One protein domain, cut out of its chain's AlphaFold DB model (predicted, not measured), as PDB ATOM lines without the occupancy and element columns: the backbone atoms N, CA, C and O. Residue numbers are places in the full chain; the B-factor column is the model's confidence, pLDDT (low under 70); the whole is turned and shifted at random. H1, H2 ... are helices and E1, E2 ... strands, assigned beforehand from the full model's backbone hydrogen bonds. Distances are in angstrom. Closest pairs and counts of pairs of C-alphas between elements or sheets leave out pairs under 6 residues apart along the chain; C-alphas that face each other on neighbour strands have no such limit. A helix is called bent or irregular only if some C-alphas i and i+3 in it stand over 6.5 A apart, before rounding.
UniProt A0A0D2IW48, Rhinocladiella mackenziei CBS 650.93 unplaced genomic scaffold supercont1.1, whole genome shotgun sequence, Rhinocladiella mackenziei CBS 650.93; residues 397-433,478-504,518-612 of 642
ATOM      1  N   VAL A 397     -36.561 -42.642 -12.600       89.12
ATOM      2  CA  VAL A 397     -36.808 -41.619 -13.619       89.12
ATOM      3  C   VAL A 397     -38.291 -41.240 -13.644       89.12
ATOM      4  O   VAL A 397     -38.616 -40.068 -13.492       89.12
ATOM      5  N   GLU A 398     -39.206 -42.204 -13.724       87.50
ATOM      6  CA  GLU A 398     -40.658 -41.972 -13.690       87.50
ATOM      7  C   GLU A 398     -41.104 -41.254 -12.410       87.50
ATOM      8  O   GLU A 398     -41.880 -40.299 -12.462       87.50
ATOM      9  N   SER A 399     -40.553 -41.640 -11.252       86.94
ATOM     10  CA  SER A 399     -40.860 -40.987  -9.972       86.94
ATOM     11  C   SER A 399     -40.408 -39.534  -9.898       86.94
ATOM     12  O   SER A 399     -40.945 -38.743  -9.116       86.94
ATOM     13  N   ALA A 400     -39.389 -39.180 -10.676       86.12
ATOM     14  CA  ALA A 400     -38.986 -37.802 -10.806       86.12
ATOM     15  C   ALA A 400     -40.005 -37.043 -11.681       86.12
ATOM     16  O   ALA A 400     -40.265 -35.878 -11.376       86.12
ATOM     17  N   GLN A 401     -40.590 -37.673 -12.722       84.56
ATOM     18  CA  GLN A 401     -41.473 -36.999 -13.700       84.56
ATOM     19  C   GLN A 401     -42.773 -36.552 -13.054       84.56
ATOM     20  O   GLN A 401     -43.259 -35.450 -13.289       84.56
ATOM     21  N   THR A 402     -43.326 -37.410 -12.201       82.88
ATOM     22  CA  THR A 402     -44.592 -37.145 -11.514       82.88
ATOM     23  C   THR A 402     -44.461 -36.085 -10.424       82.88
ATOM     24  O   THR A 402     -45.464 -35.621  -9.878       82.88
ATOM     25  N   ARG A 403     -43.234 -35.684 -10.060       77.44
ATOM     26  CA  ARG A 403     -43.009 -34.793  -8.929       77.44
ATOM     27  C   ARG A 403     -43.049 -33.328  -9.380       77.44
ATOM     28  O   ARG A 403     -42.145 -32.889 -10.085       77.44
ATOM     29  N   PRO A 404     -44.021 -32.522  -8.912       75.56
ATOM     30  CA  PRO A 404     -44.011 -31.094  -9.190       75.56
ATOM     31  C   PRO A 404     -42.758 -30.456  -8.576       75.56
ATOM     32  O   PRO A 404     -42.407 -30.735  -7.423       75.56
ATOM     33  N   VAL A 405     -42.113 -29.575  -9.346       69.81
ATOM     34  CA  VAL A 405     -40.816 -28.923  -9.056       69.81
ATOM     35  C   VAL A 405     -40.764 -28.253  -7.668       69.81
ATOM     36  O   VAL A 405     -39.702 -28.079  -7.082       69.81
ATOM     37  N   SER A 406     -41.910 -27.918  -7.074       63.84
ATOM     38  CA  SER A 406     -41.986 -26.989  -5.947       63.84
ATOM     39  C   SER A 406     -41.780 -27.565  -4.536       63.84
ATOM     40  O   SER A 406     -41.694 -26.769  -3.598       63.84
ATOM     41  N   ARG A 407     -41.739 -28.894  -4.288       63.81
ATOM     42  CA  ARG A 407     -41.919 -29.380  -2.889       63.81
ATOM     43  C   ARG A 407     -41.030 -30.481  -2.299       63.81
ATOM     44  O   ARG A 407     -41.289 -30.876  -1.162       63.81
ATOM     45  N   GLY A 408     -39.912 -30.894  -2.894       71.25
ATOM     46  CA  GLY A 408     -39.020 -31.835  -2.193       71.25
ATOM     47  C   GLY A 408     -37.557 -31.805  -2.610       71.25
ATOM     48  O   GLY A 408     -37.258 -31.293  -3.680       71.25
ATOM     49  N   PRO A 409     -36.649 -32.361  -1.779       72.88
ATOM     50  CA  PRO A 409     -35.252 -32.497  -2.160       72.88
ATOM     51  C   PRO A 409     -35.176 -33.355  -3.421       72.88
ATOM     52  O   PRO A 409     -35.736 -34.462  -3.467       72.88
ATOM     53  N   ILE A 410     -34.522 -32.803  -4.441       77.00
ATOM     54  CA  ILE A 410     -34.207 -33.517  -5.669       77.00
ATOM     55  C   ILE A 410     -33.206 -34.609  -5.286       77.00
ATOM     56  O   ILE A 410     -32.202 -34.354  -4.614       77.00
ATOM     57  N   ARG A 411     -33.536 -35.857  -5.616       84.19
ATOM     58  CA  ARG A 411     -32.706 -37.025  -5.269       84.19
ATOM     59  C   ARG A 411     -31.734 -37.420  -6.369       84.19
ATOM     60  O   ARG A 411     -30.885 -38.268  -6.129       84.19
ATOM     61  N   LEU A 412     -31.903 -36.811  -7.530       89.75
ATOM     62  CA  LEU A 412     -31.082 -36.976  -8.706       89.75
ATOM     63  C   LEU A 412     -30.450 -35.630  -9.027       89.75
ATOM     64  O   LEU A 412     -31.144 -34.618  -9.038       89.75
ATOM     65  N   ALA A 413     -29.152 -35.615  -9.252       90.06
ATOM     66  CA  ALA A 413     -28.462 -34.442  -9.759       90.06
ATOM     67  C   ALA A 413     -27.386 -34.911 -10.728       90.06
ATOM     68  O   ALA A 413     -26.752 -35.940 -10.497       90.06
ATOM     69  N   THR A 414     -27.229 -34.195 -11.826       89.62
ATOM     70  CA  THR A 414     -26.197 -34.446 -12.826       89.62
ATOM     71  C   THR A 414     -25.004 -33.553 -12.543       89.62
ATOM     72  O   THR A 414     -25.143 -32.426 -12.070       89.62
ATOM     73  N   PHE A 415     -23.821 -34.086 -12.803       90.69
ATOM     74  CA  PHE A 415     -22.559 -33.397 -12.615       90.69
ATOM     75  C   PHE A 415     -21.680 -33.651 -13.838       90.69
ATOM     76  O   PHE A 415     -21.689 -34.768 -14.371       90.69
ATOM     77  N   PRO A 416     -20.894 -32.657 -14.280       92.00
ATOM     78  CA  PRO A 416     -19.792 -32.931 -15.184       92.00
ATOM     79  C   PRO A 416     -18.763 -33.829 -14.483       92.00
ATOM     80  O   PRO A 416     -18.697 -33.891 -13.252       92.00
ATOM     81  N   ILE A 417     -17.951 -34.529 -15.272       91.69
ATOM     82  CA  ILE A 417     -16.805 -35.265 -14.735       91.69
ATOM     83  C   ILE A 417     -15.789 -34.251 -14.175       91.69
ATOM     84  O   ILE A 417     -15.379 -33.359 -14.922       91.69
ATOM     85  N   PRO A 418     -15.393 -34.357 -12.892       92.06
ATOM     86  CA  PRO A 418     -14.400 -33.466 -12.312       92.06
ATOM     87  C   PRO A 418     -13.014 -33.763 -12.884       92.06
ATOM     88  O   PRO A 418     -12.612 -34.923 -13.022       92.06
ATOM     89  N   GLU A 419     -12.254 -32.711 -13.172       87.94
ATOM     90  CA  GLU A 419     -10.843 -32.839 -13.527       87.94
ATOM     91  C   GLU A 419     -10.056 -33.283 -12.285       87.94
ATOM     92  O   GLU A 419     -10.074 -32.612 -11.256       87.94
ATOM     93  N   GLY A 420      -9.389 -34.439 -12.354       86.31
ATOM     94  CA  GLY A 420      -8.590 -34.958 -11.236       86.31
ATOM     95  C   GLY A 420      -9.377 -35.688 -10.143       86.31
ATOM     96  O   GLY A 420      -8.851 -35.855  -9.049       86.31
ATOM     97  N   ALA A 421     -10.602 -36.150 -10.432       87.12
ATOM     98  CA  ALA A 421     -11.412 -36.974  -9.522       87.12
ATOM     99  C   ALA A 421     -11.833 -36.310  -8.196       87.12
ATOM    100  O   ALA A 421     -12.271 -36.997  -7.268       87.12
ATOM    101  N   GLU A 422     -11.748 -34.983  -8.120       91.25
ATOM    102  CA  GLU A 422     -12.088 -34.209  -6.931       91.25
ATOM    103  C   GLU A 422     -13.128 -33.135  -7.263       91.25
ATOM    104  O   GLU A 422     -12.953 -32.334  -8.179       91.25
ATOM    105  N   PHE A 423     -14.211 -33.090  -6.487       91.50
ATOM    106  CA  PHE A 423     -15.123 -31.951  -6.493       91.50
ATOM    107  C   PHE A 423     -14.700 -30.934  -5.439       91.50
ATOM    108  O   PHE A 423     -14.657 -31.251  -4.245       91.50
ATOM    109  N   LYS A 424     -14.480 -29.692  -5.874       91.50
ATOM    110  CA  LYS A 424     -14.391 -28.550  -4.964       91.50
ATOM    111  C   LYS A 424     -15.761 -28.293  -4.344       91.50
ATOM    112  O   LYS A 424     -16.786 -28.462  -5.009       91.50
ATOM    113  N   ASP A 425     -15.772 -27.846  -3.090       87.88
ATOM    114  CA  ASP A 425     -17.014 -27.522  -2.373       87.88
ATOM    115  C   ASP A 425     -17.876 -26.527  -3.157       87.88
ATOM    116  O   ASP A 425     -19.085 -26.715  -3.274       87.88
ATOM    117  N   ASP A 426     -17.260 -25.504  -3.752       86.88
ATOM    118  CA  ASP A 426     -17.981 -24.470  -4.497       86.88
ATOM    119  C   ASP A 426     -18.686 -25.029  -5.738       86.88
ATOM    120  O   ASP A 426     -19.865 -24.746  -5.953       86.88
ATOM    121  N   ASP A 427     -18.003 -25.871  -6.517       86.44
ATOM    122  CA  ASP A 427     -18.564 -26.490  -7.724       86.44
ATOM    123  C   ASP A 427     -19.703 -27.447  -7.354       86.44
ATOM    124  O   ASP A 427     -20.766 -27.469  -7.981       86.44
ATOM    125  N   PHE A 428     -19.517 -28.208  -6.272       86.06
ATOM    126  CA  PHE A 428     -20.531 -29.124  -5.777       86.06
ATOM    127  C   PHE A 428     -21.779 -28.383  -5.270       86.06
ATOM    128  O   PHE A 428     -22.911 -28.778  -5.567       86.06
ATOM    129  N   ASN A 429     -21.587 -27.289  -4.532       85.50
ATOM    130  CA  ASN A 429     -22.666 -26.486  -3.957       85.50
ATOM    131  C   ASN A 429     -23.429 -25.676  -5.013       85.50
ATOM    132  O   ASN A 429     -24.630 -25.469  -4.859       85.50
ATOM    133  N   GLN A 430     -22.773 -25.258  -6.098       83.69
ATOM    134  CA  GLN A 430     -23.443 -24.608  -7.230       83.69
ATOM    135  C   GLN A 430     -24.379 -25.569  -7.972       83.69
ATOM    136  O   GLN A 430     -25.482 -25.189  -8.366       83.69
ATOM    137  N   LEU A 431     -23.963 -26.827  -8.130       79.38
ATOM    138  CA  LEU A 431     -24.709 -27.838  -8.884       79.38
ATOM    139  C   LEU A 431     -25.817 -28.508  -8.069       79.38
ATOM    140  O   LEU A 431     -26.799 -29.006  -8.623       79.38
ATOM    141  N   VAL A 432     -25.700 -28.513  -6.741       79.31
ATOM    142  CA  VAL A 432     -26.783 -28.930  -5.854       79.31
ATOM    143  C   VAL A 432     -27.595 -27.698  -5.484       79.31
ATOM    144  O   VAL A 432     -27.199 -27.005  -4.552       79.31
ATOM    145  N   PRO A 433     -28.757 -27.435  -6.118       67.19
ATOM    146  CA  PRO A 433     -29.568 -26.284  -5.760       67.19
ATOM    147  C   PRO A 433     -29.892 -26.359  -4.273       67.19
ATOM    148  O   PRO A 433     -30.662 -27.216  -3.815       67.19
ATOM    149  N   HIS A 478     -20.927 -34.898   4.187       80.38
ATOM    150  CA  HIS A 478     -21.094 -33.601   3.550       80.38
ATOM    151  C   HIS A 478     -22.562 -33.152   3.705       80.38
ATOM    152  O   HIS A 478     -23.458 -33.980   3.504       80.38
ATOM    153  N   PRO A 479     -22.862 -31.871   3.997       79.38
ATOM    154  CA  PRO A 479     -24.237 -31.387   4.198       79.38
ATOM    155  C   PRO A 479     -25.175 -31.700   3.020       79.38
ATOM    156  O   PRO A 479     -26.388 -31.832   3.192       79.38
ATOM    157  N   HIS A 480     -24.608 -31.867   1.826       79.81
ATOM    158  CA  HIS A 480     -25.339 -32.140   0.591       79.81
ATOM    159  C   HIS A 480     -25.240 -33.598   0.104       79.81
ATOM    160  O   HIS A 480     -25.985 -33.992  -0.806       79.81
ATOM    161  N   CYS A 481     -24.375 -34.413   0.722       82.88
ATOM    162  CA  CYS A 481     -24.199 -35.829   0.398       82.88
ATOM    163  C   CYS A 481     -24.554 -36.682   1.606       82.88
ATOM    164  O   CYS A 481     -23.742 -36.937   2.492       82.88
ATOM    165  N   VAL A 482     -25.793 -37.166   1.609       85.69
ATOM    166  CA  VAL A 482     -26.244 -38.100   2.637       85.69
ATOM    167  C   VAL A 482     -25.413 -39.389   2.530       85.69
ATOM    168  O   VAL A 482     -25.232 -39.886   1.409       85.69
ATOM    169  N   PRO A 483     -24.925 -39.958   3.649       85.12
ATOM    170  CA  PRO A 483     -24.199 -41.225   3.646       85.12
ATOM    171  C   PRO A 483     -24.942 -42.307   2.860       85.12
ATOM    172  O   PRO A 483     -26.141 -42.476   3.040       85.12
ATOM    173  N   GLY A 484     -24.244 -43.028   1.982       88.56
ATOM    174  CA  GLY A 484     -24.850 -44.032   1.096       88.56
ATOM    175  C   GLY A 484     -25.345 -43.506  -0.252       88.56
ATOM    176  O   GLY A 484     -25.858 -44.290  -1.047       88.56
ATOM    177  N   SER A 485     -25.165 -42.212  -0.531       92.94
ATOM    178  CA  SER A 485     -25.274 -41.687  -1.896       92.94
ATOM    179  C   SER A 485     -24.225 -42.329  -2.803       92.94
ATOM    180  O   SER A 485     -23.126 -42.659  -2.351       92.94
ATOM    181  N   ILE A 486     -24.565 -42.493  -4.078       95.50
ATOM    182  CA  ILE A 486     -23.676 -43.064  -5.095       95.50
ATOM    183  C   ILE A 486     -23.667 -42.176  -6.336       95.50
ATOM    184  O   ILE A 486     -24.666 -41.512  -6.621       95.50
ATOM    185  N   PHE A 487     -22.570 -42.196  -7.083       95.81
ATOM    186  CA  PHE A 487     -22.520 -41.668  -8.441       95.81
ATOM    187  C   PHE A 487     -22.649 -42.809  -9.443       95.81
ATOM    188  O   PHE A 487     -22.018 -43.855  -9.301       95.81
ATOM    189  N   LEU A 488     -23.456 -42.598 -10.473       95.56
ATOM    190  CA  LEU A 488     -23.521 -43.458 -11.644       95.56
ATOM    191  C   LEU A 488     -22.834 -42.721 -12.789       95.56
ATOM    192  O   LEU A 488     -23.280 -41.647 -13.184       95.56
ATOM    193  N   HIS A 489     -21.739 -43.275 -13.290       94.62
ATOM    194  CA  HIS A 489     -21.040 -42.742 -14.449       94.62
ATOM    195  C   HIS A 489     -21.745 -43.195 -15.730       94.62
ATOM    196  O   HIS A 489     -21.891 -44.397 -15.976       94.62
ATOM    197  N   ILE A 490     -22.197 -42.222 -16.516       92.12
ATOM    198  CA  ILE A 490     -22.885 -42.406 -17.791       92.12
ATOM    199  C   ILE A 490     -21.968 -41.817 -18.856       92.12
ATOM    200  O   ILE A 490     -21.822 -40.601 -18.928       92.12
ATOM    201  N   GLY A 491     -21.324 -42.682 -19.637       90.12
ATOM    202  CA  GLY A 491     -20.319 -42.277 -20.612       90.12
ATOM    203  C   GLY A 491     -19.535 -43.452 -21.192       90.12
ATOM    204  O   GLY A 491     -19.746 -44.604 -20.793       90.12
ATOM    205  N   GLU A 492     -18.652 -43.155 -22.142       89.62
ATOM    206  CA  GLU A 492     -17.694 -44.107 -22.735       89.62
ATOM    207  C   GLU A 492     -16.342 -44.111 -22.039       89.62
ATOM    208  O   GLU A 492     -15.615 -45.101 -22.126       89.62
ATOM    209  N   THR A 493     -16.014 -43.036 -21.326       90.44
ATOM    210  CA  THR A 493     -14.751 -42.927 -20.607       90.44
ATOM    211  C   THR A 493     -14.601 -44.015 -19.558       90.44
ATOM    212  O   THR A 493     -15.521 -44.318 -18.794       90.44
ATOM    213  N   ASP A 494     -13.403 -44.585 -19.495       88.75
ATOM    214  CA  ASP A 494     -13.059 -45.504 -18.425       88.75
ATOM    215  C   ASP A 494     -13.053 -44.753 -17.085       88.75
ATOM    216  O   ASP A 494     -12.431 -43.700 -16.927       88.75
ATOM    217  N   THR A 495     -13.756 -45.304 -16.097       88.88
ATOM    218  CA  THR A 495     -13.798 -44.755 -14.740       88.88
ATOM    219  C   THR A 495     -12.457 -44.840 -14.020       88.88
ATOM    220  O   THR A 495     -12.306 -44.196 -12.986       88.88
ATOM    221  N   SER A 496     -11.477 -45.575 -14.553       85.50
ATOM    222  CA  SER A 496     -10.096 -45.548 -14.055       85.50
ATOM    223  C   SER A 496      -9.482 -44.140 -14.088       85.50
ATOM    224  O   SER A 496      -8.681 -43.808 -13.221       85.50
ATOM    225  N   VAL A 497      -9.928 -43.269 -15.004       85.12
ATOM    226  CA  VAL A 497      -9.527 -41.848 -15.066       85.12
ATOM    227  C   VAL A 497     -10.030 -41.059 -13.849       85.12
ATOM    228  O   VAL A 497      -9.460 -40.032 -13.488       85.12
ATOM    229  N   LEU A 498     -11.083 -41.549 -13.187       81.00
ATOM    230  CA  LEU A 498     -11.622 -40.985 -11.947       81.00
ATOM    231  C   LEU A 498     -10.896 -41.509 -10.703       81.00
ATOM    232  O   LEU A 498     -11.313 -41.202  -9.589       81.00
ATOM    233  N   LEU A 499      -9.861 -42.335 -10.850       80.56
ATOM    234  CA  LEU A 499      -9.016 -42.700  -9.724       80.56
ATOM    235  C   LEU A 499      -7.933 -41.631  -9.568       80.56
ATOM    236  O   LEU A 499      -7.294 -41.262 -10.558       80.56
ATOM    237  N   PRO A 500      -7.694 -41.127  -8.342       74.25
ATOM    238  CA  PRO A 500      -6.568 -40.241  -8.114       74.25
ATOM    239  C   PRO A 500      -5.283 -40.951  -8.569       74.25
ATOM    240  O   PRO A 500      -5.128 -42.154  -8.310       74.25
ATOM    241  N   PRO A 501      -4.368 -40.244  -9.255       71.06
ATOM    242  CA  PRO A 501      -3.124 -40.835  -9.721       71.06
ATOM    243  C   PRO A 501      -2.402 -41.479  -8.538       71.06
ATOM    244  O   PRO A 501      -2.335 -40.908  -7.447       71.06
ATOM    245  N   SER A 502      -1.909 -42.700  -8.753       72.81
ATOM    246  CA  SER A 502      -1.293 -43.499  -7.695       72.81
ATOM    247  C   SER A 502      -0.229 -42.665  -6.959       72.81
ATOM    248  O   SER A 502       0.609 -42.043  -7.619       72.81
ATOM    249  N   PRO A 503      -0.226 -42.635  -5.611       65.06
ATOM    250  CA  PRO A 503       0.567 -41.692  -4.810       65.06
ATOM    251  C   PRO A 503       2.091 -41.857  -4.946       65.06
ATOM    252  O   PRO A 503       2.843 -41.106  -4.337       65.06
ATOM    253  N   LEU A 504       2.563 -42.817  -5.745       71.12
ATOM    254  CA  LEU A 504       3.981 -43.098  -5.967       71.12
ATOM    255  C   LEU A 504       4.749 -41.954  -6.655       71.12
ATOM    256  O   LEU A 504       5.972 -41.956  -6.578       71.12
ATOM    257  N   PRO A 518      -7.974 -49.136   0.589       84.06
ATOM    258  CA  PRO A 518      -7.419 -50.465   0.420       84.06
ATOM    259  C   PRO A 518      -7.514 -50.867  -1.052       84.06
ATOM    260  O   PRO A 518      -8.564 -50.688  -1.666       84.06
ATOM    261  N   ASP A 519      -6.444 -51.463  -1.567       84.25
ATOM    262  CA  ASP A 519      -6.434 -52.105  -2.878       84.25
ATOM    263  C   ASP A 519      -7.344 -53.345  -2.831       84.25
ATOM    264  O   ASP A 519      -7.003 -54.388  -2.262       84.25
ATOM    265  N   ASN A 520      -8.593 -53.172  -3.260       84.56
ATOM    266  CA  ASN A 520      -9.619 -54.200  -3.207       84.56
ATOM    267  C   ASN A 520     -10.610 -53.976  -4.350       84.56
ATOM    268  O   ASN A 520     -11.330 -52.978  -4.307       84.56
ATOM    269  N   PRO A 521     -10.756 -54.933  -5.283       85.88
ATOM    270  CA  PRO A 521     -11.623 -54.764  -6.446       85.88
ATOM    271  C   PRO A 521     -13.090 -54.550  -6.059       85.88
ATOM    272  O   PRO A 521     -13.840 -53.916  -6.793       85.88
ATOM    273  N   LEU A 522     -13.524 -55.030  -4.885       86.62
ATOM    274  CA  LEU A 522     -14.891 -54.828  -4.392       86.62
ATOM    275  C   LEU A 522     -15.173 -53.386  -3.950       86.62
ATOM    276  O   LEU A 522     -16.343 -53.037  -3.756       86.62
ATOM    277  N   VAL A 523     -14.140 -52.568  -3.747       89.31
ATOM    278  CA  VAL A 523     -14.286 -51.141  -3.469       89.31
ATOM    279  C   VAL A 523     -14.390 -50.430  -4.819       89.31
ATOM    280  O   VAL A 523     -13.437 -50.476  -5.584       89.31
ATOM    281  N   PRO A 524     -15.536 -49.808  -5.146       91.94
ATOM    282  CA  PRO A 524     -15.662 -49.063  -6.393       91.94
ATOM    283  C   PRO A 524     -14.713 -47.860  -6.416       91.94
ATOM    284  O   PRO A 524     -14.330 -47.380  -5.342       91.94
ATOM    285  N   PRO A 525     -14.399 -47.323  -7.609       92.31
ATOM    286  CA  PRO A 525     -13.740 -46.033  -7.733       92.31
ATOM    287  C   PRO A 525     -14.428 -44.991  -6.852       92.31
ATOM    288  O   PRO A 525     -15.659 -44.929  -6.797       92.31
ATOM    289  N   MET A 526     -13.647 -44.197  -6.124       91.88
ATOM    290  CA  MET A 526     -14.182 -43.205  -5.195       91.88
ATOM    291  C   MET A 526     -13.771 -41.806  -5.639       91.88
ATOM    292  O   MET A 526     -12.580 -41.530  -5.741       91.88
ATOM    293  N   ILE A 527     -14.744 -40.917  -5.803       92.81
ATOM    294  CA  ILE A 527     -14.505 -39.482  -5.995       92.81
ATOM    295  C   ILE A 527     -14.398 -38.804  -4.633       92.81
ATOM    296  O   ILE A 527     -15.183 -39.111  -3.725       92.81
ATOM    297  N   THR A 528     -13.449 -37.882  -4.490       91.75
ATOM    298  CA  THR A 528     -13.332 -37.030  -3.305       91.75
ATOM    299  C   THR A 528     -14.204 -35.784  -3.438       91.75
ATOM    300  O   THR A 528     -14.353 -35.209  -4.514       91.75
ATOM    301  N   ILE A 529     -14.827 -35.378  -2.334       91.44
ATOM    302  CA  ILE A 529     -15.566 -34.116  -2.226       91.44
ATOM    303  C   ILE A 529     -14.901 -33.316  -1.112       91.44
ATOM    304  O   ILE A 529     -14.910 -33.758   0.046       91.44
ATOM    305  N   ALA A 530     -14.296 -32.193  -1.502       87.69
ATOM    306  CA  ALA A 530     -13.586 -31.253  -0.638       87.69
ATOM    307  C   ALA A 530     -12.575 -31.905   0.309       87.69
ATOM    308  O   ALA A 530     -12.559 -31.616   1.507       87.69
ATOM    309  N   ASP A 531     -11.813 -32.875  -0.205       84.19
ATOM    310  CA  ASP A 531     -10.819 -33.658   0.546       84.19
ATOM    311  C   ASP A 531     -11.308 -34.316   1.850       84.19
ATOM    312  O   ASP A 531     -10.521 -34.878   2.609       84.19
ATOM    313  N   THR A 532     -12.614 -34.299   2.114       84.31
ATOM    314  CA  THR A 532     -13.194 -34.688   3.407       84.31
ATOM    315  C   THR A 532     -14.091 -35.909   3.262       84.31
ATOM    316  O   THR A 532     -14.244 -36.703   4.193       84.31
ATOM    317  N   TYR A 533     -14.673 -36.109   2.080       87.56
ATOM    318  CA  TYR A 533     -15.603 -37.201   1.824       87.56
ATOM    319  C   TYR A 533     -15.204 -37.988   0.590       87.56
ATOM    320  O   TYR A 533     -14.640 -37.447  -0.353       87.56
ATOM    321  N   ARG A 534     -15.538 -39.280   0.590       89.19
ATOM    322  CA  ARG A 534     -15.403 -40.158  -0.572       89.19
ATOM    323  C   ARG A 534     -16.747 -40.736  -0.946       89.19
ATOM    324  O   ARG A 534     -17.468 -41.240  -0.082       89.19
ATOM    325  N   MET A 535     -17.050 -40.709  -2.233       92.25
ATOM    326  CA  MET A 535     -18.286 -41.247  -2.772       92.25
ATOM    327  C   MET A 535     -18.018 -42.283  -3.858       92.25
ATOM    328  O   MET A 535     -17.204 -42.025  -4.740       92.25
ATOM    329  N   PRO A 536     -18.701 -43.438  -3.812       94.94
ATOM    330  CA  PRO A 536     -18.508 -44.498  -4.787       94.94
ATOM    331  C   PRO A 536     -19.088 -44.099  -6.145       94.94
ATOM    332  O   PRO A 536     -20.198 -43.559  -6.220       94.94
ATOM    333  N   VAL A 537     -18.352 -44.416  -7.202       95.25
ATOM    334  CA  VAL A 537     -18.731 -44.220  -8.598       95.25
ATOM    335  C   VAL A 537     -18.878 -45.574  -9.269       95.25
ATOM    336  O   VAL A 537     -17.995 -46.422  -9.183       95.25
ATOM    337  N   PHE A 538     -19.994 -45.768  -9.959       95.44
ATOM    338  CA  PHE A 538     -20.293 -47.006 -10.664       95.44
ATOM    339  C   PHE A 538     -20.381 -46.755 -12.175       95.44
ATOM    340  O   PHE A 538     -21.219 -45.946 -12.585       95.44
ATOM    341  N   PRO A 539     -19.571 -47.428 -13.014       94.81
ATOM    342  CA  PRO A 539     -19.638 -47.302 -14.469       94.81
ATOM    343  C   PRO A 539     -20.906 -47.972 -14.999       94.81
ATOM    344  O   PRO A 539     -20.938 -49.180 -15.237       94.81
ATOM    345  N   LEU A 540     -21.972 -47.194 -15.191       92.75
ATOM    346  CA  LEU A 540     -23.296 -47.728 -15.500       92.75
ATOM    347  C   LEU A 540     -23.319 -48.464 -16.842       92.75
ATOM    348  O   LEU A 540     -23.940 -49.519 -16.957       92.75
ATOM    349  N   ARG A 541     -22.582 -47.951 -17.836       90.81
ATOM    350  CA  ARG A 541     -22.434 -48.607 -19.139       90.81
ATOM    351  C   ARG A 541     -21.780 -49.977 -18.997       90.81
ATOM    352  O   ARG A 541     -22.357 -50.950 -19.463       90.81
ATOM    353  N   ALA A 542     -20.650 -50.087 -18.298       91.19
ATOM    354  CA  ALA A 542     -19.990 -51.374 -18.063       91.19
ATOM    355  C   ALA A 542     -20.889 -52.340 -17.264       91.19
ATOM    356  O   ALA A 542     -21.031 -53.507 -17.621       91.19
ATOM    357  N   MET A 543     -21.591 -51.840 -16.237       91.88
ATOM    358  CA  MET A 543     -22.536 -52.641 -15.446       91.88
ATOM    359  C   MET A 543     -23.645 -53.254 -16.286       91.88
ATOM    360  O   MET A 543     -24.025 -54.397 -16.040       91.88
ATOM    361  N   LEU A 544     -24.187 -52.492 -17.234       90.69
ATOM    362  CA  LEU A 544     -25.347 -52.872 -18.035       90.69
ATOM    363  C   LEU A 544     -24.981 -53.430 -19.413       90.69
ATOM    364  O   LEU A 544     -25.876 -53.859 -20.137       90.69
ATOM    365  N   SER A 545     -23.692 -53.462 -19.763       87.50
ATOM    366  CA  SER A 545     -23.214 -54.000 -21.036       87.50
ATOM    367  C   SER A 545     -23.560 -55.488 -21.131       87.50
ATOM    368  O   SER A 545     -22.989 -56.330 -20.439       87.50
ATOM    369  N   ASN A 546     -24.543 -55.794 -21.972       69.81
ATOM    370  CA  ASN A 546     -24.952 -57.128 -22.403       69.81
ATOM    371  C   ASN A 546     -24.831 -57.182 -23.934       69.81
ATOM    372  O   ASN A 546     -25.045 -56.162 -24.588       69.81
ATOM    373  N   ASP A 547     -24.654 -58.380 -24.500       56.78
ATOM    374  CA  ASP A 547     -24.739 -58.634 -25.953       56.78
ATOM    375  C   ASP A 547     -26.060 -58.169 -26.594       56.78
ATOM    376  O   ASP A 547     -26.164 -58.061 -27.812       56.78
ATOM    377  N   THR A 548     -27.103 -57.898 -25.802       57.69
ATOM    378  CA  THR A 548     -28.437 -57.625 -26.339       57.69
ATOM    379  C   THR A 548     -28.668 -56.191 -26.802       57.69
ATOM    380  O   THR A 548     -29.666 -55.999 -27.485       57.69
ATOM    381  N   GLY A 549     -27.807 -55.209 -26.481       62.84
ATOM    382  CA  GLY A 549     -27.837 -53.808 -26.974       62.84
ATOM    383  C   GLY A 549     -29.068 -52.947 -26.605       62.84
ATOM    384  O   GLY A 549     -28.929 -51.802 -26.186       62.84
ATOM    385  N   LEU A 550     -30.269 -53.519 -26.675       62.50
ATOM    386  CA  LEU A 550     -31.589 -52.886 -26.595       62.50
ATOM    387  C   LEU A 550     -31.878 -52.170 -25.264       62.50
ATOM    388  O   LEU A 550     -32.690 -51.242 -25.209       62.50
ATOM    389  N   ASP A 551     -31.213 -52.574 -24.187       73.44
ATOM    390  CA  ASP A 551     -31.500 -52.063 -22.847       73.44
ATOM    391  C   ASP A 551     -30.850 -50.691 -22.580       73.44
ATOM    392  O   ASP A 551     -31.428 -49.852 -21.883       73.44
ATOM    393  N   LEU A 552     -29.666 -50.428 -23.151       76.38
ATOM    394  CA  LEU A 552     -28.933 -49.181 -22.902       76.38
ATOM    395  C   LEU A 552     -29.554 -48.004 -23.660       76.38
ATOM    396  O   LEU A 552     -29.675 -46.913 -23.109       76.38
ATOM    397  N   ASP A 553     -30.014 -48.239 -24.890       82.88
ATOM    398  CA  ASP A 553     -30.703 -47.228 -25.698       82.88
ATOM    399  C   ASP A 553     -32.013 -46.792 -25.047       82.88
ATOM    400  O   ASP A 553     -32.345 -45.605 -25.027       82.88
ATOM    401  N   THR A 554     -32.728 -47.736 -24.430       83.19
ATOM    402  CA  THR A 554     -33.939 -47.437 -23.664       83.19
ATOM    403  C   THR A 554     -33.612 -46.507 -22.496       83.19
ATOM    404  O   THR A 554     -34.270 -45.477 -22.331       83.19
ATOM    405  N   LEU A 555     -32.553 -46.802 -21.735       80.31
ATOM    406  CA  LEU A 555     -32.100 -45.950 -20.638       80.31
ATOM    407  C   LEU A 555     -31.639 -44.571 -21.128       80.31
ATOM    408  O   LEU A 555     -32.061 -43.560 -20.570       80.31
ATOM    409  N   ASN A 556     -30.837 -44.510 -22.191       82.12
ATOM    410  CA  ASN A 556     -30.385 -43.257 -22.793       82.12
ATOM    411  C   ASN A 556     -31.571 -42.422 -23.285       82.12
ATOM    412  O   ASN A 556     -31.596 -41.212 -23.068       82.12
ATOM    413  N   SER A 557     -32.592 -43.052 -23.870       85.69
ATOM    414  CA  SER A 557     -33.820 -42.367 -24.283       85.69
ATOM    415  C   SER A 557     -34.595 -41.810 -23.084       85.69
ATOM    416  O   SER A 557     -35.102 -40.690 -23.147       85.69
ATOM    417  N   LEU A 558     -34.651 -42.548 -21.969       80.12
ATOM    418  CA  LEU A 558     -35.319 -42.121 -20.738       80.12
ATOM    419  C   LEU A 558     -34.572 -40.977 -20.050       80.12
ATOM    420  O   LEU A 558     -35.205 -40.021 -19.603       80.12
ATOM    421  N   LEU A 559     -33.241 -41.049 -20.006       80.81
ATOM    422  CA  LEU A 559     -32.383 -39.986 -19.488       80.81
ATOM    423  C   LEU A 559     -32.454 -38.737 -20.374       80.81
ATOM    424  O   LEU A 559     -32.584 -37.632 -19.856       80.81
ATOM    425  N   SER A 560     -32.475 -38.904 -21.699       82.06
ATOM    426  CA  SER A 560     -32.581 -37.796 -22.662       82.06
ATOM    427  C   SER A 560     -33.932 -37.085 -22.599       82.06
ATOM    428  O   SER A 560     -33.994 -35.868 -22.757       82.06
ATOM    429  N   ARG A 561     -35.030 -37.807 -22.314       79.25
ATOM    430  CA  ARG A 561     -36.342 -37.182 -22.039       79.25
ATOM    431  C   ARG A 561     -36.300 -36.272 -20.815       79.25
ATOM    432  O   ARG A 561     -37.151 -35.398 -20.659       79.25
ATOM    433  N   TYR A 562     -35.318 -36.462 -19.944       72.44
ATOM    434  CA  TYR A 562     -35.179 -35.730 -18.709       72.44
ATOM    435  C   TYR A 562     -34.391 -34.428 -18.885       72.44
ATOM    436  O   TYR A 562     -33.333 -34.235 -18.297       72.44
ATOM    437  N   ALA A 563     -34.957 -33.472 -19.630       58.31
ATOM    438  CA  ALA A 563     -34.382 -32.126 -19.775       58.31
ATOM    439  C   ALA A 563     -34.168 -31.410 -18.420       58.31
ATOM    440  O   ALA A 563     -33.285 -30.569 -18.283       58.31
ATOM    441  N   VAL A 564     -34.943 -31.782 -17.390       57.50
ATOM    442  CA  VAL A 564     -34.853 -31.236 -16.020       57.50
ATOM    443  C   VAL A 564     -33.585 -31.687 -15.285       57.50
ATOM    444  O   VAL A 564     -33.163 -31.026 -14.343       57.50
ATOM    445  N   LEU A 565     -32.948 -32.777 -15.724       61.34
ATOM    446  CA  LEU A 565     -31.624 -33.165 -15.239       61.34
ATOM    447  C   LEU A 565     -30.512 -32.373 -15.934       61.34
ATOM    448  O   LEU A 565     -29.369 -32.767 -15.787       61.34
ATOM    449  N   GLY A 566     -30.836 -31.296 -16.662       56.19
ATOM    450  CA  GLY A 566     -29.912 -30.261 -17.125       56.19
ATOM    451  C   GLY A 566     -28.568 -30.826 -17.544       56.19
ATOM    452  O   GLY A 566     -27.647 -30.824 -16.737       56.19
ATOM    453  N   ASN A 567     -28.462 -31.347 -18.768       56.38
ATOM    454  CA  ASN A 567     -27.152 -31.707 -19.290       56.38
ATOM    455  C   ASN A 567     -26.330 -30.405 -19.328       56.38
ATOM    456  O   ASN A 567     -26.713 -29.515 -20.093       56.38
ATOM    457  N   PRO A 568     -25.300 -30.230 -18.475       56.62
ATOM    458  CA  PRO A 568     -24.636 -28.937 -18.325       56.62
ATOM    459  C   PRO A 568     -23.981 -28.480 -19.632       56.62
ATOM    460  O   PRO A 568     -23.799 -27.286 -19.815       56.62
ATOM    461  N   ASP A 569     -23.738 -29.407 -20.568       69.62
ATOM    462  CA  ASP A 569     -23.385 -29.123 -21.952       69.62
ATOM    463  C   ASP A 569     -23.887 -30.250 -22.865       69.62
ATOM    464  O   ASP A 569     -23.432 -31.387 -22.763       69.62
ATOM    465  N   HIS A 570     -24.768 -29.949 -23.825       64.56
ATOM    466  CA  HIS A 570     -25.257 -30.929 -24.814       64.56
ATOM    467  C   HIS A 570     -24.147 -31.606 -25.644       64.56
ATOM    468  O   HIS A 570     -24.410 -32.609 -26.304       64.56
ATOM    469  N   ASN A 571     -22.919 -31.080 -25.605       72.44
ATOM    470  CA  ASN A 571     -21.773 -31.616 -26.335       72.44
ATOM    471  C   ASN A 571     -20.982 -32.684 -25.571       72.44
ATOM    472  O   ASN A 571     -20.136 -33.337 -26.179       72.44
ATOM    473  N   ARG A 572     -21.208 -32.869 -24.264       77.69
ATOM    474  CA  ARG A 572     -20.485 -33.881 -23.483       77.69
ATOM    475  C   ARG A 572     -21.325 -35.151 -23.367       77.69
ATOM    476  O   ARG A 572     -22.444 -35.129 -22.861       77.69
ATOM    477  N   THR A 573     -20.773 -36.258 -23.857       84.81
ATOM    478  CA  THR A 573     -21.363 -37.602 -23.750       84.81
ATOM    479  C   THR A 573     -21.243 -38.161 -22.336       84.81
ATOM    480  O   THR A 573     -22.093 -38.945 -21.915       84.81
ATOM    481  N   ASP A 574     -20.231 -37.710 -21.594       90.69
ATOM    482  CA  ASP A 574     -19.855 -38.295 -20.316       90.69
ATOM    483  C   ASP A 574     -20.221 -37.376 -19.148       90.69
ATOM    484  O   ASP A 574     -19.846 -36.199 -19.093       90.69
ATOM    485  N   HIS A 575     -20.980 -37.919 -18.202       91.69
ATOM    486  CA  HIS A 575     -21.449 -37.207 -17.022       91.69
ATOM    487  C   HIS A 575     -21.668 -38.165 -15.844       91.69
ATOM    488  O   HIS A 575     -21.729 -39.390 -15.979       91.69
ATOM    489  N   LEU A 576     -21.787 -37.589 -14.653       93.50
ATOM    490  CA  LEU A 576     -22.058 -38.304 -13.414       93.50
ATOM    491  C   LEU A 576     -23.488 -38.021 -12.956       93.50
ATOM    492  O   LEU A 576     -23.924 -36.876 -12.899       93.50
ATOM    493  N   LEU A 577     -24.213 -39.067 -12.572       93.50
ATOM    494  CA  LEU A 577     -25.539 -38.971 -11.973       93.50
ATOM    495  C   LEU A 577     -25.454 -39.311 -10.484       93.50
ATOM    496  O   LEU A 577     -25.264 -40.464 -10.100       93.50
ATOM    497  N   LEU A 578     -25.625 -38.308  -9.630       94.00
ATOM    498  CA  LEU A 578     -25.735 -38.473  -8.188       94.00
ATOM    499  C   LEU A 578     -27.110 -39.033  -7.822       94.00
ATOM    500  O   LEU A 578     -28.129 -38.370  -8.021       94.00
ATOM    501  N   VAL A 579     -27.134 -40.207  -7.193       94.56
ATOM    502  CA  VAL A 579     -28.338 -40.813  -6.616       94.56
ATOM    503  C   VAL A 579     -28.265 -40.722  -5.096       94.56
ATOM    504  O   VAL A 579     -27.439 -41.371  -4.450       94.56
ATOM    505  N   ARG A 580     -29.154 -39.918  -4.502       92.56
ATOM    506  CA  ARG A 580     -29.250 -39.759  -3.045       92.56
ATOM    507  C   ARG A 580     -30.125 -40.845  -2.413       92.56
ATOM    508  O   ARG A 580     -31.214 -41.123  -2.929       92.56
ATOM    509  N   PRO A 581     -29.730 -41.402  -1.254       90.75
ATOM    510  CA  PRO A 581     -30.515 -42.401  -0.555       90.75
ATOM    511  C   PRO A 581     -31.839 -41.799  -0.085       90.75
ATOM    512  O   PRO A 581     -31.933 -40.654   0.358       90.75
ATOM    513  N   GLY A 582     -32.896 -42.593  -0.194       87.31
ATOM    514  CA  GLY A 582     -34.226 -42.222   0.262       87.31
ATOM    515  C   GLY A 582     -35.238 -43.324  -0.039       87.31
ATOM    516  O   GLY A 582     -34.973 -44.184  -0.873       87.31
ATOM    517  N   PRO A 583     -36.408 -43.332   0.616       85.38
ATOM    518  CA  PRO A 583     -37.407 -44.387   0.431       85.38
ATOM    519  C   PRO A 583     -37.894 -44.488  -1.021       85.38
ATOM    520  O   PRO A 583     -38.028 -43.469  -1.695       85.38
ATOM    521  N   GLY A 584     -38.228 -45.695  -1.475       89.38
ATOM    522  CA  GLY A 584     -38.748 -45.934  -2.825       89.38
ATOM    523  C   GLY A 584     -37.646 -46.197  -3.861       89.38
ATOM    524  O   GLY A 584     -36.622 -46.784  -3.495       89.38
ATOM    525  N   PRO A 585     -37.829 -45.772  -5.127       91.38
ATOM    526  CA  PRO A 585     -36.953 -46.161  -6.237       91.38
ATOM    527  C   PRO A 585     -35.471 -45.818  -6.040       91.38
ATOM    528  O   PRO A 585     -34.607 -46.619  -6.368       91.38
ATOM    529  N   ALA A 586     -35.148 -44.680  -5.414       92.12
ATOM    530  CA  ALA A 586     -33.752 -44.281  -5.191       92.12
ATOM    531  C   ALA A 586     -32.978 -45.292  -4.321       92.12
ATOM    532  O   ALA A 586     -31.852 -45.665  -4.643       92.12
ATOM    533  N   LYS A 587     -33.598 -45.791  -3.241       91.50
ATOM    534  CA  LYS A 587     -33.018 -46.863  -2.416       91.50
ATOM    535  C   LYS A 587     -32.926 -48.180  -3.183       91.50
ATOM    536  O   LYS A 587     -31.959 -48.907  -2.981       91.50
ATOM    537  N   ALA A 588     -33.901 -48.487  -4.041       92.19
ATOM    538  CA  ALA A 588     -33.854 -49.681  -4.881       92.19
ATOM    539  C   ALA A 588     -32.664 -49.626  -5.852       92.19
ATOM    540  O   ALA A 588     -31.875 -50.564  -5.869       92.19
ATOM    541  N   VAL A 589     -32.460 -48.501  -6.549       94.75
ATOM    542  CA  VAL A 589     -31.299 -48.289  -7.432       94.75
ATOM    543  C   VAL A 589     -29.996 -48.490  -6.671       94.75
ATOM    544  O   VAL A 589     -29.179 -49.306  -7.082       94.75
ATOM    545  N   ILE A 590     -29.821 -47.823  -5.524       94.31
ATOM    546  CA  ILE A 590     -28.599 -47.959  -4.717       94.31
ATOM    547  C   ILE A 590     -28.362 -49.423  -4.322       94.31
ATOM    548  O   ILE A 590     -27.259 -49.941  -4.487       94.31
ATOM    549  N   ASN A 591     -29.396 -50.110  -3.833       92.81
ATOM    550  CA  ASN A 591     -29.281 -51.495  -3.386       92.81
ATOM    551  C   ASN A 591     -28.961 -52.466  -4.530       92.81
ATOM    552  O   ASN A 591     -28.109 -53.338  -4.356       92.81
ATOM    553  N   GLU A 592     -29.642 -52.346  -5.671       94.50
ATOM    554  CA  GLU A 592     -29.450 -53.250  -6.809       94.50
ATOM    555  C   GLU A 592     -28.119 -52.972  -7.526       94.50
ATOM    556  O   GLU A 592     -27.438 -53.925  -7.891       94.50
ATOM    557  N   VAL A 593     -27.674 -51.710  -7.621       95.50
ATOM    558  CA  VAL A 593     -26.332 -51.354  -8.130       95.50
ATOM    559  C   VAL A 593     -25.250 -51.980  -7.252       95.50
ATOM    560  O   VAL A 593     -24.398 -52.710  -7.750       95.50
ATOM    561  N   TRP A 594     -25.325 -51.808  -5.928       94.25
ATOM    562  CA  TRP A 594     -24.385 -52.461  -5.009       94.25
ATOM    563  C   TRP A 594     -24.464 -53.988  -5.054       94.25
ATOM    564  O   TRP A 594     -23.470 -54.671  -4.799       94.25
ATOM    565  N   ARG A 595     -25.641 -54.564  -5.307       93.50
ATOM    566  CA  ARG A 595     -25.801 -56.016  -5.448       93.50
ATOM    567  C   ARG A 595     -25.146 -56.519  -6.735       93.50
ATOM    568  O   ARG A 595     -24.418 -57.501  -6.657       93.50
ATOM    569  N   LEU A 596     -25.355 -55.841  -7.863       94.62
ATOM    570  CA  LEU A 596     -24.732 -56.173  -9.144       94.62
ATOM    571  C   LEU A 596     -23.208 -56.008  -9.088       94.62
ATOM    572  O   LEU A 596     -22.498 -56.939  -9.450       94.62
ATOM    573  N   TRP A 597     -22.711 -54.890  -8.549       94.38
ATOM    574  CA  TRP A 597     -21.275 -54.638  -8.375       94.38
ATOM    575  C   TRP A 597     -20.582 -55.754  -7.585       94.38
ATOM    576  O   TRP A 597     -19.572 -56.304  -8.015       94.38
ATOM    577  N   ARG A 598     -21.160 -56.145  -6.440       92.19
ATOM    578  CA  ARG A 598     -20.631 -57.254  -5.627       92.19
ATOM    579  C   ARG A 598     -20.683 -58.583  -6.365       92.19
ATOM    580  O   ARG A 598     -19.744 -59.359  -6.257       92.19
ATOM    581  N   TYR A 599     -21.773 -58.836  -7.088       94.25
ATOM    582  CA  TYR A 599     -21.938 -60.077  -7.830       94.25
ATOM    583  C   TYR A 599     -20.872 -60.247  -8.910       94.25
ATOM    584  O   TYR A 599     -20.307 -61.328  -9.040       94.25
ATOM    585  N   LEU A 600     -20.561 -59.169  -9.628       92.94
ATOM    586  CA  LEU A 600     -19.541 -59.144 -10.675       92.94
ATOM    587  C   LEU A 600     -18.101 -59.147 -10.136       92.94
ATOM    588  O   LEU A 600     -17.162 -59.156 -10.922       92.94
ATOM    589  N   GLY A 601     -17.906 -59.161  -8.813       88.94
ATOM    590  CA  GLY A 601     -16.571 -59.164  -8.216       88.94
ATOM    591  C   GLY A 601     -15.872 -57.803  -8.261       88.94
ATOM    592  O   GLY A 601     -14.659 -57.742  -8.077       88.94
ATOM    593  N   GLY A 602     -16.620 -56.713  -8.459       89.69
ATOM    594  CA  GLY A 602     -16.078 -55.360  -8.441       89.69
ATOM    595  C   GLY A 602     -15.531 -54.904  -9.791       89.69
ATOM    596  O   GLY A 602     -16.258 -54.976 -10.768       89.69
ATOM    597  N   GLU A 603     -14.276 -54.451  -9.872       80.44
ATOM    598  CA  GLU A 603     -13.677 -53.850 -11.086       80.44
ATOM    599  C   GLU A 603     -13.721 -54.718 -12.363       80.44
ATOM    600  O   GLU A 603     -13.628 -54.187 -13.467       80.44
ATOM    601  N   ARG A 604     -13.968 -56.030 -12.259       77.50
ATOM    602  CA  ARG A 604     -14.026 -56.970 -13.401       77.50
ATOM    603  C   ARG A 604     -15.278 -56.851 -14.284       77.50
ATOM    604  O   ARG A 604     -15.585 -57.758 -15.050       77.50
ATOM    605  N   MET A 605     -16.037 -55.757 -14.206       75.81
ATOM    606  CA  MET A 605     -17.326 -55.631 -14.912       75.81
ATOM    607  C   MET A 605     -17.218 -55.506 -16.436       75.81
ATOM    608  O   MET A 605     -18.235 -55.653 -17.112       75.81
ATOM    609  N   GLY A 606     -16.029 -55.212 -16.967       66.44
ATOM    610  CA  GLY A 606     -15.777 -55.084 -18.406       66.44
ATOM    611  C   GLY A 606     -15.279 -56.362 -19.082       66.44
ATOM    612  O   GLY A 606     -15.232 -56.413 -20.307       66.44
ATOM    613  N   GLU A 607     -14.914 -57.391 -18.315       72.62
ATOM    614  CA  GLU A 607     -14.455 -58.654 -18.891       72.62
ATOM    615  C   GLU A 607     -15.661 -59.390 -19.479       72.62
ATOM    616  O   GLU A 607     -16.645 -59.666 -18.781       72.62
ATOM    617  N   SER A 608     -15.611 -59.671 -20.784       68.62
ATOM    618  CA  SER A 608     -16.674 -60.407 -21.461       68.62
ATOM    619  C   SER A 608     -16.860 -61.749 -20.738       68.62
ATOM    620  O   SER A 608     -15.950 -62.566 -20.585       68.62
ATOM    621  N   LEU A 609     -18.063 -61.964 -20.204       69.25
ATOM    622  CA  LEU A 609     -18.349 -63.138 -19.377       69.25
ATOM    623  C   LEU A 609     -18.173 -64.449 -20.152       69.25
ATOM    624  O   LEU A 609     -17.881 -65.477 -19.537       69.25
ATOM    625  N   GLY A 610     -18.340 -64.386 -21.476       64.94
ATOM    626  CA  GLY A 610     -18.306 -65.528 -22.378       64.94
ATOM    627  C   GLY A 610     -16.911 -65.989 -22.801       64.94
ATOM    628  O   GLY A 610     -16.749 -67.179 -23.050       64.94
ATOM    629  N   GLU A 611     -15.897 -65.116 -22.863       64.81
ATOM    630  CA  GLU A 611     -14.582 -65.512 -23.408       64.81
ATOM    631  C   GLU A 611     -13.669 -66.166 -22.363       64.81
ATOM    632  O   GLU A 611     -12.824 -66.985 -22.712       64.81
ATOM    633  N   ALA A 612     -13.855 -65.861 -21.076       56.38
ATOM    634  CA  ALA A 612     -12.913 -66.268 -20.031       56.38
ATOM    635  C   ALA A 612     -13.234 -67.610 -19.346       56.38
ATOM    636  O   ALA A 612     -12.401 -68.133 -18.606       56.38
TER     637      ALA A 612
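What this domain is: This is residues 397 to 433, 478 to 504 and 518 to 612 of the 642 residues of an uncharacterized protein of Rhinocladiella mackenziei CBS 650.93 (UniProt A0A0D2IW48). A strongly twisted sheet of five strands is curled like part of a barrel, with the long helix H6 across one face and the short helix H2 by its two edge strands, E1 and E3. H5 is off the sheet, reaching from H4 toward H1, and residues 561 to 574, with no named element, lead from it to E5. The printed part has 159 residues, with seven named helices and five named strands in the order H1 E1 H2 E2 H3 E3 E4 H4 H5 E5 H6 H7. The mixed sheet runs E1 E5 E2 E4 E3; the class is mixed, helices and strands, with under half of the residues in named elements. The whole is compact, with a radius of gyration of the C-alphas of 15.8 A, and spans 51 by 41 by 33 A.

How they stand to each other: H1, residues 397 to 401, is close but not clearly touching H5, residues 550 to 560; their closest C-alphas, Val 397 and Leu 558, are 7.3 A apart. E1, residues 412 to 416, is antiparallel to E5, residues 575 to 579, with N 415 and O 576 at 2.8 A. H2, residues 425 to 431, only grazes the sheet; its closest C-alphas to E1 are those of Leu 431 and Phe 415, 7.0 A apart. E2, residues 486 to 490, is antiparallel to E5, N 488 to O 577 at 2.8 A, and parallel to E4, residues 533 to 539, N 489 to O 538 at 2.8 A. H3, residues 495 to 498, also only grazes the sheet. E3, residues 526 to 529, forms a hairpin with E4, N 527 to O 535 at 2.9 A. H4, residues 540 to 544, stands at the sheet's level, height 3.4 A over a local plane fitted to just 6 C-alphas. H4 and H5 only just touch, with 3 pairs of C-alphas within 8 A, the closest Leu 544 and Leu 552, 7.1 A. H6, residues 585 to 599, makes two layers with the sheet, a helix on one face, at a height of 10.1 A; it runs across the strands, at 75 degrees to E4 on the local plane. H7, residues 603 to 606, touches H4, C-alphas 606 and 542 at 5.6 A. Every O i to N i+4 pair is within hydrogen-bond range in H1, H2, H4 and H6, and 6 of 7 in H5; H3 and H7 are too short for one.

Where its parts are: H1 begins at C-alpha 397, (-36.808, -41.619, -13.619). E4 measures 19.6 A, H5 15.6 A and H6 20.5 A. H7 is irregular, with C-alphas 603 and 606 7.7 A apart, and it ends at C-alpha 606, (-15.777, -55.084, -18.406).

The domain as a whole: The C-alphas farthest apart, Ser 406 and Ala 612, are 50.9 A apart. Two cuts, residues 434 to 477 and 505 to 517, leave gaps of 14.6 A and 15.0 A. The link H5 to E5 is long. Confidence is under 70 in 24 residues, among them 563 to 570.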